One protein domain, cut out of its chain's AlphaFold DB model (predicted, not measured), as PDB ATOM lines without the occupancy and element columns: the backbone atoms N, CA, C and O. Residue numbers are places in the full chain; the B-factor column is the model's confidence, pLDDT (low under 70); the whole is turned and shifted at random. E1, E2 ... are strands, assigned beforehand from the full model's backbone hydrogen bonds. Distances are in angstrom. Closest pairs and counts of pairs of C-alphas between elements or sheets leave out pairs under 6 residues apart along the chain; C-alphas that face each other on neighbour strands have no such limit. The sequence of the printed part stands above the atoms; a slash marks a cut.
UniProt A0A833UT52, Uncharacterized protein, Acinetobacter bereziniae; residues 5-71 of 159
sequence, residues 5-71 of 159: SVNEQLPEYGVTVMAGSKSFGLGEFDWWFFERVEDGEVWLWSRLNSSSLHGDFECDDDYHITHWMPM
ATOM      1  N   SER A   5      14.787   8.637 -10.707       93.25
ATOM      2  CA  SER A   5      15.105   7.771  -9.567       93.25
ATOM      3  C   SER A   5      14.047   6.678  -9.393       93.25
ATOM      4  O   SER A   5      12.852   6.954  -9.445       93.25
ATOM      5  N   VAL A   6      14.467   5.444  -9.090       92.62
ATOM      6  CA  VAL A   6      13.538   4.327  -8.799       92.62
ATOM      7  C   VAL A   6      12.665   4.575  -7.562       92.62
ATOM      8  O   VAL A   6      11.598   3.982  -7.436       92.62
ATOM      9  N   ASN A   7      13.100   5.467  -6.665       92.31
ATOM     10  CA  ASN A   7      12.328   5.889  -5.494       92.31
ATOM     11  C   ASN A   7      11.212   6.884  -5.848       92.31
ATOM     12  O   ASN A   7      10.279   7.056  -5.069       92.31
ATOM     13  N   GLU A   8      11.325   7.564  -6.992       94.25
ATOM     14  CA  GLU A   8      10.305   8.488  -7.495       94.25
ATOM     15  C   GLU A   8       9.286   7.738  -8.348       94.25
ATOM     16  O   GLU A   8       8.080   7.886  -8.164       94.25
ATOM     17  N   GLN A   9       9.778   6.924  -9.283       94.81
ATOM     18  CA  GLN A   9       8.948   6.172 -10.207       94.81
ATOM     19  C   GLN A   9       9.703   4.945 -10.716       94.81
ATOM     20  O   GLN A   9      10.874   5.030 -11.083       94.81
ATOM     21  N   LEU A  10       9.005   3.815 -10.811       93.69
ATOM     22  CA  LEU A  10       9.493   2.624 -11.501       93.69
ATOM     23  C   LEU A  10       8.996   2.606 -12.957       93.69
ATOM     24  O   LEU A  10       7.895   3.097 -13.221       93.69
ATOM     25  N   PRO A  11       9.761   2.025 -13.899       93.56
ATOM     26  CA  PRO A  11       9.263   1.796 -15.248       93.56
ATOM     27  C   PRO A  11       8.117   0.777 -15.238       93.56
ATOM     28  O   PRO A  11       7.965  -0.013 -14.296       93.56
ATOM     29  N   GLU A  12       7.304   0.810 -16.291       93.56
ATOM     30  CA  GLU A  12       6.241  -0.168 -16.520       93.56
ATOM     31  C   GLU A  12       6.830  -1.579 -16.706       93.56
ATOM     32  O   GLU A  12       7.946  -1.741 -17.206       93.56
ATOM     33  N   TYR A  13       6.089  -2.605 -16.282       92.56
ATOM     34  CA  TYR A  13       6.464  -3.999 -16.535       92.56
ATOM     35  C   TYR A  13       6.476  -4.283 -18.037       92.56
ATOM     36  O   TYR A  13       5.630  -3.764 -18.767       92.56
ATOM     37  N   GLY A  14       7.410  -5.111 -18.506       88.25
ATOM     38  CA  GLY A  14       7.482  -5.443 -19.932       88.25
ATOM     39  C   GLY A  14       8.143  -4.377 -20.812       88.25
ATOM     40  O   GLY A  14       8.226  -4.551 -22.028       88.25
ATOM     41  N   VAL A  15       8.569  -3.246 -20.239       90.50
ATOM     42  CA  VAL A  15       9.172  -2.140 -20.993       90.50
ATOM     43  C   VAL A  15      10.677  -2.117 -20.770       90.50
ATOM     44  O   VAL A  15      11.157  -1.892 -19.658       90.50
ATOM     45  N   THR A  16      11.430  -2.296 -21.856       91.19
ATOM     46  CA  THR A  16      12.885  -2.136 -21.841       91.19
ATOM     47  C   THR A  16      13.267  -0.669 -21.646       91.19
ATOM     48  O   THR A  16      12.762   0.226 -22.329       91.19
ATOM     49  N   VAL A  17      14.198  -0.422 -20.732       92.31
ATOM     50  CA  VAL A  17      14.715   0.898 -20.367       92.31
ATOM     51  C   VAL A  17      16.235   0.871 -20.262       92.31
ATOM     52  O   VAL A  17      16.844  -0.179 -20.070       92.31
ATOM     53  N   MET A  18      16.862   2.043 -20.331       92.50
ATOM     54  CA  MET A  18      18.228   2.196 -19.833       92.50
ATOM     55  C   MET A  18      18.162   2.355 -18.320       92.50
ATOM     56  O   MET A  18      17.447   3.224 -17.829       92.50
ATOM     57  N   ALA A  19      18.900   1.542 -17.573       92.25
ATOM     58  CA  ALA A  19      18.940   1.637 -16.120       92.25
ATOM     59  C   ALA A  19      20.356   1.440 -15.587       92.25
ATOM     60  O   ALA A  19      21.218   0.869 -16.254       92.25
ATOM     61  N   GLY A  20      20.612   1.965 -14.396       90.50
ATOM     62  CA  GLY A  20      21.953   1.959 -13.845       90.50
ATOM     63  C   GLY A  20      22.037   2.345 -12.380       90.50
ATOM     64  O   GLY A  20      21.055   2.684 -11.703       90.50
ATOM     65  N   SER A  21      23.263   2.282 -11.886       88.50
ATOM     66  CA  SER A  21      23.601   2.567 -10.503       88.50
ATOM     67  C   SER A  21      24.921   3.320 -10.424       88.50
ATOM     68  O   SER A  21      25.779   3.201 -11.294       88.50
ATOM     69  N   LYS A  22      25.086   4.132  -9.381       79.50
ATOM     70  CA  LYS A  22      26.409   4.678  -9.073       79.50
ATOM     71  C   LYS A  22      27.234   3.554  -8.459       79.50
ATOM     72  O   LYS A  22      26.830   3.010  -7.432       79.50
ATOM     73  N   SER A  23      28.376   3.247  -9.062       66.69
ATOM     74  CA  SER A  23      29.343   2.295  -8.519       66.69
ATOM     75  C   SER A  23      29.708   2.679  -7.081       66.69
ATOM     76  O   SER A  23      30.042   3.835  -6.781       66.69
ATOM     77  N   PHE A  24      29.638   1.713  -6.163       55.56
ATOM     78  CA  PHE A  24      30.064   1.925  -4.782       55.56
ATOM     79  C   PHE A  24      31.576   2.201  -4.755       55.56
ATOM     80  O   PHE A  24      32.391   1.299  -4.915       55.56
ATOM     81  N   GLY A  25      31.954   3.465  -4.539       54.88
ATOM     82  CA  GLY A  25      33.329   3.877  -4.230       54.88
ATOM     83  C   GLY A  25      34.141   4.509  -5.366       54.88
ATOM     84  O   GLY A  25      35.163   5.122  -5.066       54.88
ATOM     85  N   LEU A  26      33.700   4.436  -6.627       61.34
ATOM     86  CA  LEU A  26      34.425   5.024  -7.772       61.34
ATOM     87  C   LEU A  26      33.753   6.282  -8.344       61.34
ATOM     88  O   LEU A  26      34.395   7.061  -9.040       61.34
ATOM     89  N   GLY A  27      32.481   6.526  -8.007       63.72
ATOM     90  CA  GLY A  27      31.743   7.716  -8.445       63.72
ATOM     91  C   GLY A  27      31.280   7.675  -9.906       63.72
ATOM     92  O   GLY A  27      30.619   8.612 -10.351       63.72
ATOM     93  N   GLU A  28      31.576   6.596 -10.630       78.31
ATOM     94  CA  GLU A  28      31.119   6.368 -12.001       78.31
ATOM     95  C   GLU A  28      29.710   5.761 -12.004       78.31
ATOM     96  O   GLU A  28      29.334   5.018 -11.093       78.31
ATOM     97  N   PHE A  29      28.901   6.125 -12.998       83.56
ATOM     98  CA  PHE A  29      27.547   5.601 -13.162       83.56
ATOM     99  C   PHE A  29      27.564   4.476 -14.196       83.56
ATOM    100  O   PHE A  29      27.684   4.741 -15.394       83.56
ATOM    101  N   ASP A  30      27.431   3.244 -13.716       84.94
ATOM    102  CA  ASP A  30      27.340   2.056 -14.556       84.94
ATOM    103  C   ASP A  30      25.899   1.876 -15.019       84.94
ATOM    104  O   ASP A  30      24.960   1.964 -14.220       84.94
ATOM    105  N   TRP A  31      25.708   1.616 -16.310       89.31
ATOM    106  CA  TRP A  31      24.382   1.462 -16.900       89.31
ATOM    107  C   TRP A  31      24.342   0.345 -17.934       89.31
ATOM    108  O   TRP A  31      25.329   0.061 -18.606       89.31
ATOM    109  N   TRP A  32      23.166  -0.262 -18.065       88.19
ATOM    110  CA  TRP A  32      22.839  -1.277 -19.063       88.19
ATOM    111  C   TRP A  32      21.377  -1.122 -19.502       88.19
ATOM    112  O   TRP A  32      20.684  -0.187 -19.090       88.19
ATOM    113  N   PHE A  33      20.898  -2.041 -20.336       89.81
ATOM    114  CA  PHE A  33      19.483  -2.141 -20.682       89.81
ATOM    115  C   PHE A  33      18.790  -3.169 -19.791       89.81
ATOM    116  O   PHE A  33      19.298  -4.278 -19.618       89.81
ATOM    117  N   PHE A  34      17.644  -2.786 -19.238       90.00
ATOM    118  CA  PHE A  34      16.893  -3.590 -18.285       90.00
ATOM    119  C   PHE A  34      15.398  -3.583 -18.584       90.00
ATOM    120  O   PHE A  34      14.875  -2.641 -19.172       90.00
ATOM    121  N   GLU A  35      14.704  -4.604 -18.103       91.56
ATOM    122  CA  GLU A  35      13.249  -4.692 -18.052       91.56
ATOM    123  C   GLU A  35      12.817  -5.068 -16.630       91.56
ATOM    124  O   GLU A  35      13.527  -5.796 -15.932       91.56
ATOM    125  N   ARG A  36      11.657  -4.575 -16.182       91.31
ATOM    126  CA  ARG A  36      11.012  -5.103 -14.973       91.31
ATOM    127  C   ARG A  36      10.133  -6.287 -15.343       91.31
ATOM    128  O   ARG A  36       9.203  -6.130 -16.136       91.31
ATOM    129  N   VAL A  37      10.391  -7.423 -14.706       88.75
ATOM    130  CA  VAL A  37       9.656  -8.678 -14.909       88.75
ATOM    131  C   VAL A  37       9.057  -9.166 -13.592       88.75
ATOM    132  O   VAL A  37       9.624  -8.936 -12.521       88.75
ATOM    133  N   GLU A  38       7.890  -9.802 -13.659       89.00
ATOM    134  CA  GLU A  38       7.301 -10.508 -12.518       89.00
ATOM    135  C   GLU A  38       7.955 -11.886 -12.375       89.00
ATOM    136  O   GLU A  38       8.095 -12.610 -13.360       89.00
ATOM    137  N   ASP A  39       8.327 -12.252 -11.148       82.44
ATOM    138  CA  ASP A  39       8.832 -13.582 -10.810       82.44
ATOM    139  C   ASP A  39       8.151 -14.075  -9.526       82.44
ATOM    140  O   ASP A  39       8.518 -13.724  -8.402       82.44
ATOM    141  N   GLY A  40       7.078 -14.849  -9.692       83.88
ATOM    142  CA  GLY A  40       6.270 -15.337  -8.576       83.88
ATOM    143  C   GLY A  40       5.623 -14.204  -7.769       83.88
ATOM    144  O   GLY A  40       4.765 -13.487  -8.275       83.88
ATOM    145  N   GLU A  41       5.996 -14.082  -6.491       83.56
ATOM    146  CA  GLU A  41       5.487 -13.044  -5.574       83.56
ATOM    147  C   GLU A  41       6.364 -11.780  -5.538       83.56
ATOM    148  O   GLU A  41       6.038 -10.815  -4.842       83.56
ATOM    149  N   VAL A  42       7.481 -11.776  -6.269       84.69
ATOM    150  CA  VAL A  42       8.416 -10.650  -6.345       84.69
ATOM    151  C   VAL A  42       8.531 -10.138  -7.781       84.69
ATOM    152  O   VAL A  42       7.919 -10.654  -8.716       84.69
ATOM    153  N   TRP A  43       9.299  -9.070  -7.965       86.00
ATOM    154  CA  TRP A  43       9.699  -8.605  -9.286       86.00
ATOM    155  C   TRP A  43      11.205  -8.397  -9.315       86.00
ATOM    156  O   TRP A  43      11.803  -8.044  -8.297       86.00
ATOM    157  N   LEU A  44      11.791  -8.589 -10.491       87.06
ATOM    158  CA  LEU A  44      13.231  -8.521 -10.700       87.06
ATOM    159  C   LEU A  44      13.576  -7.515 -11.794       87.06
ATOM    160  O   LEU A  44      12.762  -7.202 -12.672       87.06
ATOM    161  N   TRP A  45      14.808  -7.015 -11.734       86.94
ATOM    162  CA  TRP A  45      15.433  -6.348 -12.864       86.94
ATOM    163  C   TRP A  45      16.061  -7.407 -13.757       86.94
ATOM    164  O   TRP A  45      16.943  -8.146 -13.333       86.94
ATOM    165  N   SER A  46      15.615  -7.466 -15.002       86.38
ATOM    166  CA  SER A  46      16.156  -8.390 -15.985       86.38
ATOM    167  C   SER A  46      17.075  -7.640 -16.936       86.38
ATOM    168  O   SER A  46      16.640  -6.678 -17.572       86.38
ATOM    169  N   ARG A  47      18.355  -8.020 -17.006       85.25
ATOM    170  CA  ARG A  47      19.352  -7.346 -17.851       85.25
ATOM    171  C   ARG A  47      19.330  -7.938 -19.256       85.25
ATOM    172  O   ARG A  47      19.461  -9.148 -19.422       85.25
ATOM    173  N   LEU A  48      19.243  -7.088 -20.276       80.56
ATOM    174  CA  LEU A  48      19.361  -7.513 -21.671       80.56
ATOM    175  C   LEU A  48      20.822  -7.871 -21.990       80.56
ATOM    176  O   LEU A  48      21.707  -7.009 -21.940       80.56
ATOM    177  N   ASN A  49      21.069  -9.120 -22.385       73.44
ATOM    178  CA  ASN A  49      22.396  -9.614 -22.776       73.44
ATOM    179  C   ASN A  49      22.532  -9.789 -24.291       73.44
ATOM    180  O   ASN A  49      23.142 -10.731 -24.793       73.44
ATOM    181  N   SER A  50      21.959  -8.857 -25.044       69.75
ATOM    182  CA  SER A  50      22.024  -8.855 -26.498       69.75
ATOM    183  C   SER A  50      22.306  -7.462 -27.025       69.75
ATOM    184  O   SER A  50      21.959  -6.454 -26.415       69.75
ATOM    185  N   SER A  51      22.915  -7.415 -28.206       66.75
ATOM    186  CA  SER A  51      23.033  -6.197 -29.005       66.75
ATOM    187  C   SER A  51      21.719  -5.812 -29.701       66.75
ATOM    188  O   SER A  51      21.650  -4.750 -30.314       66.75
ATOM    189  N   SER A  52      20.681  -6.653 -29.620       64.44
ATOM    190  CA  SER A  52      19.336  -6.371 -30.131       64.44
ATOM    191  C   SER A  52      18.329  -6.265 -28.989       64.44
ATOM    192  O   SER A  52      18.395  -7.041 -28.039       64.44
ATOM    193  N   LEU A  53      17.333  -5.384 -29.127       63.59
ATOM    194  CA  LEU A  53      16.208  -5.250 -28.182       63.59
ATOM    195  C   LEU A  53      15.268  -6.473 -28.152       63.59
ATOM    196  O   LEU A  53      14.207  -6.424 -27.543       63.59
ATOM    197  N   HIS A  54      15.627  -7.555 -28.843       66.12
ATOM    198  CA  HIS A  54      14.850  -8.788 -28.950       66.12
ATOM    199  C   HIS A  54      15.613 -10.014 -28.435       66.12
ATOM    200  O   HIS A  54      15.200 -11.138 -28.708       66.12
ATOM    201  N   GLY A  55      16.758  -9.818 -27.781       65.00
ATOM    202  CA  GLY A  55      17.545 -10.931 -27.261       65.00
ATOM    203  C   GLY A  55      17.145 -11.373 -25.861       65.00
ATOM    204  O   GLY A  55      16.182 -10.874 -25.282       65.00
ATOM    205  N   ASP A  56      17.921 -12.317 -25.331       69.88
ATOM    206  CA  ASP A  56      17.637 -12.949 -24.049       69.88
ATOM    207  C   ASP A  56      17.940 -12.013 -22.870       69.88
ATOM    208  O   ASP A  56      18.921 -11.255 -22.858       69.88
ATOM    209  N   PHE A  57      17.071 -12.098 -21.871       65.62
ATOM    210  CA  PHE A  57      17.124 -11.331 -20.640       65.62
ATOM    211  C   PHE A  57      17.532 -12.250 -19.481       65.62
ATOM    212  O   PHE A  57      16.926 -13.303 -19.271       65.62
ATOM    213  N   GLU A  58      18.569 -11.868 -18.732       72.50
ATOM    214  CA  GLU A  58      18.979 -12.570 -17.511       72.50
ATOM    215  C   GLU A  58      18.327 -11.916 -16.294       72.50
ATOM    216  O   GLU A  58      18.588 -10.750 -15.980       72.50
ATOM    217  N   CYS A  59      17.476 -12.685 -15.616       66.12
ATOM    218  CA  CYS A  59      16.860 -12.289 -14.356       66.12
ATOM    219  C   CYS A  59      17.845 -12.559 -13.218       66.12
ATOM    220  O   CYS A  59      18.261 -13.702 -13.037       66.12
ATOM    221  N   ASP A  60      18.197 -11.519 -12.470       65.69
ATOM    222  CA  ASP A  60      19.092 -11.608 -11.317       65.69
ATOM    223  C   ASP A  60      18.648 -10.571 -10.268       65.69
ATOM    224  O   ASP A  60      18.191  -9.476 -10.622       65.69
ATOM    225  N   ASP A  61      18.719 -10.919  -8.985       66.94
ATOM    226  CA  ASP A  61      18.373 -10.060  -7.851       66.94
ATOM    227  C   ASP A  61      19.564  -9.246  -7.314       66.94
ATOM    228  O   ASP A  61      19.367  -8.328  -6.514       66.94
ATOM    229  N   ASP A  62      20.778  -9.480  -7.822       71.06
ATOM    230  CA  ASP A  62      22.004  -8.790  -7.395       71.06
ATOM    231  C   ASP A  62      22.141  -7.341  -7.926       71.06
ATOM    232  O   ASP A  62      23.085  -6.615  -7.588       71.06
ATOM    233  N   TYR A  63      21.210  -6.859  -8.757       73.50
ATOM    234  CA  TYR A  63      21.293  -5.514  -9.335       73.50
ATOM    235  C   TYR A  63      20.758  -4.418  -8.402       73.50
ATOM    236  O   TYR A  63      19.555  -4.266  -8.183       73.50
ATOM    237  N   HIS A  64      21.640  -3.520  -7.960       83.81
ATOM    238  CA  HIS A  64      21.263  -2.319  -7.204       83.81
ATOM    239  C   HIS A  64      20.908  -1.122  -8.105       83.81
ATOM    240  O   HIS A  64      21.541  -0.069  -8.038       83.81
ATOM    241  N   ILE A  65      19.892  -1.256  -8.962       88.81
ATOM    242  CA  ILE A  65      19.451  -0.168  -9.852       88.81
ATOM    243  C   ILE A  65      18.905   1.012  -9.044       88.81
ATOM    244  O   ILE A  65      18.015   0.861  -8.210       88.81
ATOM    245  N   THR A  66      19.416   2.215  -9.318       91.25
ATOM    246  CA  THR A  66      19.011   3.446  -8.606       91.25
ATOM    247  C   THR A  66      18.288   4.441  -9.501       91.25
ATOM    248  O   THR A  66      17.484   5.235  -9.009       91.25
ATOM    249  N   HIS A  67      18.583   4.421 -10.803       93.25
ATOM    250  CA  HIS A  67      18.010   5.339 -11.777       93.25
ATOM    251  C   HIS A  67      17.750   4.631 -13.104       93.25
ATOM    252  O   HIS A  67      18.470   3.701 -13.472       93.25
ATOM    253  N   TRP A  68      16.758   5.115 -13.841       95.00
ATOM    254  CA  TRP A  68      16.432   4.646 -15.183       95.00
ATOM    255  C   TRP A  68      16.021   5.805 -16.091       95.00
ATOM    256  O   TRP A  68      15.725   6.904 -15.628       95.00
ATOM    257  N   MET A  69      16.005   5.573 -17.395       94.56
ATOM    258  CA  MET A  69      15.398   6.461 -18.377       94.56
ATOM    259  C   MET A  69      14.799   5.630 -19.517       94.56
ATOM    260  O   MET A  69      15.284   4.524 -19.781       94.56
ATOM    261  N   PRO A  70      13.750   6.121 -20.201       93.50
ATOM    262  CA  PRO A  70      13.217   5.428 -21.367       93.50
ATOM    263  C   PRO A  70      14.298   5.254 -22.435       93.50
ATOM    264  O   PRO A  70      15.250   6.038 -22.509       93.50
ATOM    265  N   MET A  71      14.128   4.240 -23.281       88.75
ATOM    266  CA  MET A  71      14.987   4.060 -24.446       88.75
ATOM    267  C   MET A  71      14.980   5.324 -25.314       88.75
ATOM    268  O   MET A  71      13.904   5.886 -25.553       88.75
TER     269      MET A  71
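Overview. This is residues 5 to 71 of the 159 residues of an uncharacterized protein of Acinetobacter bereziniae (UniProt A0A833UT52). A single sheet of five antiparallel strands, twisted like a propeller blade, is built round one long bent strand, E2, whose first part pairs with E1 on one side and whose later part pairs with E3 on the other. E4 continues the sheet beyond E3, and E5 closes its other edge beside E1. The printed part has 67 residues with no named helix and five named strands, E1 to E5 along the chain, in the sheet order E4, E3, E2, E1, E5. The class is all strand, though under half of the residues, 32 of 67, are in named elements. The whole is compact and rounded, with a radius of gyration of the C-alphas of 11.7 A and spans of 32 by 29 by 21 A.

Along the chain. Start at C-alpha 5, at (15.105, 7.771, -9.567); residues 5 to 16 hold no named element. Find C-alpha 17 at (14.715, 0.898, -20.367), where E1, residues 17 to 22, begins its 16.7 A. Next comes E2, residues 29 to 39, the longest strand, at 26.9 A; it bends by 65 degrees at residue 33. E3, residues 42 to 48, runs 19.1 A, and E4, residues 57 to 60, runs 9.5 A. E5, residues 67 to 70, runs 10.7 A to C-alpha 70 at (13.217, 5.428, -21.367).

Arrangement. Look first at the sheet, strongly twisted: its strands' lines turn by 162 degrees from edge to edge, while its curl is 7 degrees. E1 and E2 form a hairpin, antiparallel at 122 degrees, with N 19 and O 32 at 2.9 A, within hydrogen-bond range. The pairing of E2 is staggered: residues 29 to 34 pair with E1 and residues 34 to 39 with E3. E2 and E3 form a hairpin at 132 degrees, with N 46 and O 35 at 2.8 A. E3 and E4 form a hairpin at 133 degrees; look for N 58 and O 47, 2.9 A apart. At the other edge E5 is antiparallel to E1 at 159 degrees, with N 69 and O 18 at 2.8 A. E4 and E5, the edge strands, are apart.

Size, cuts and confidence. The two C-alphas farthest apart are those of Leu 26 and Gly 40, 34.8 A. The printed part has no cut, and of its links E2 to E3 is tight and the others are short. Mean pLDDT of the printed part is 82.2; look for values under 70 at residues 23 to 27, 50 to 57 and 59 to 61.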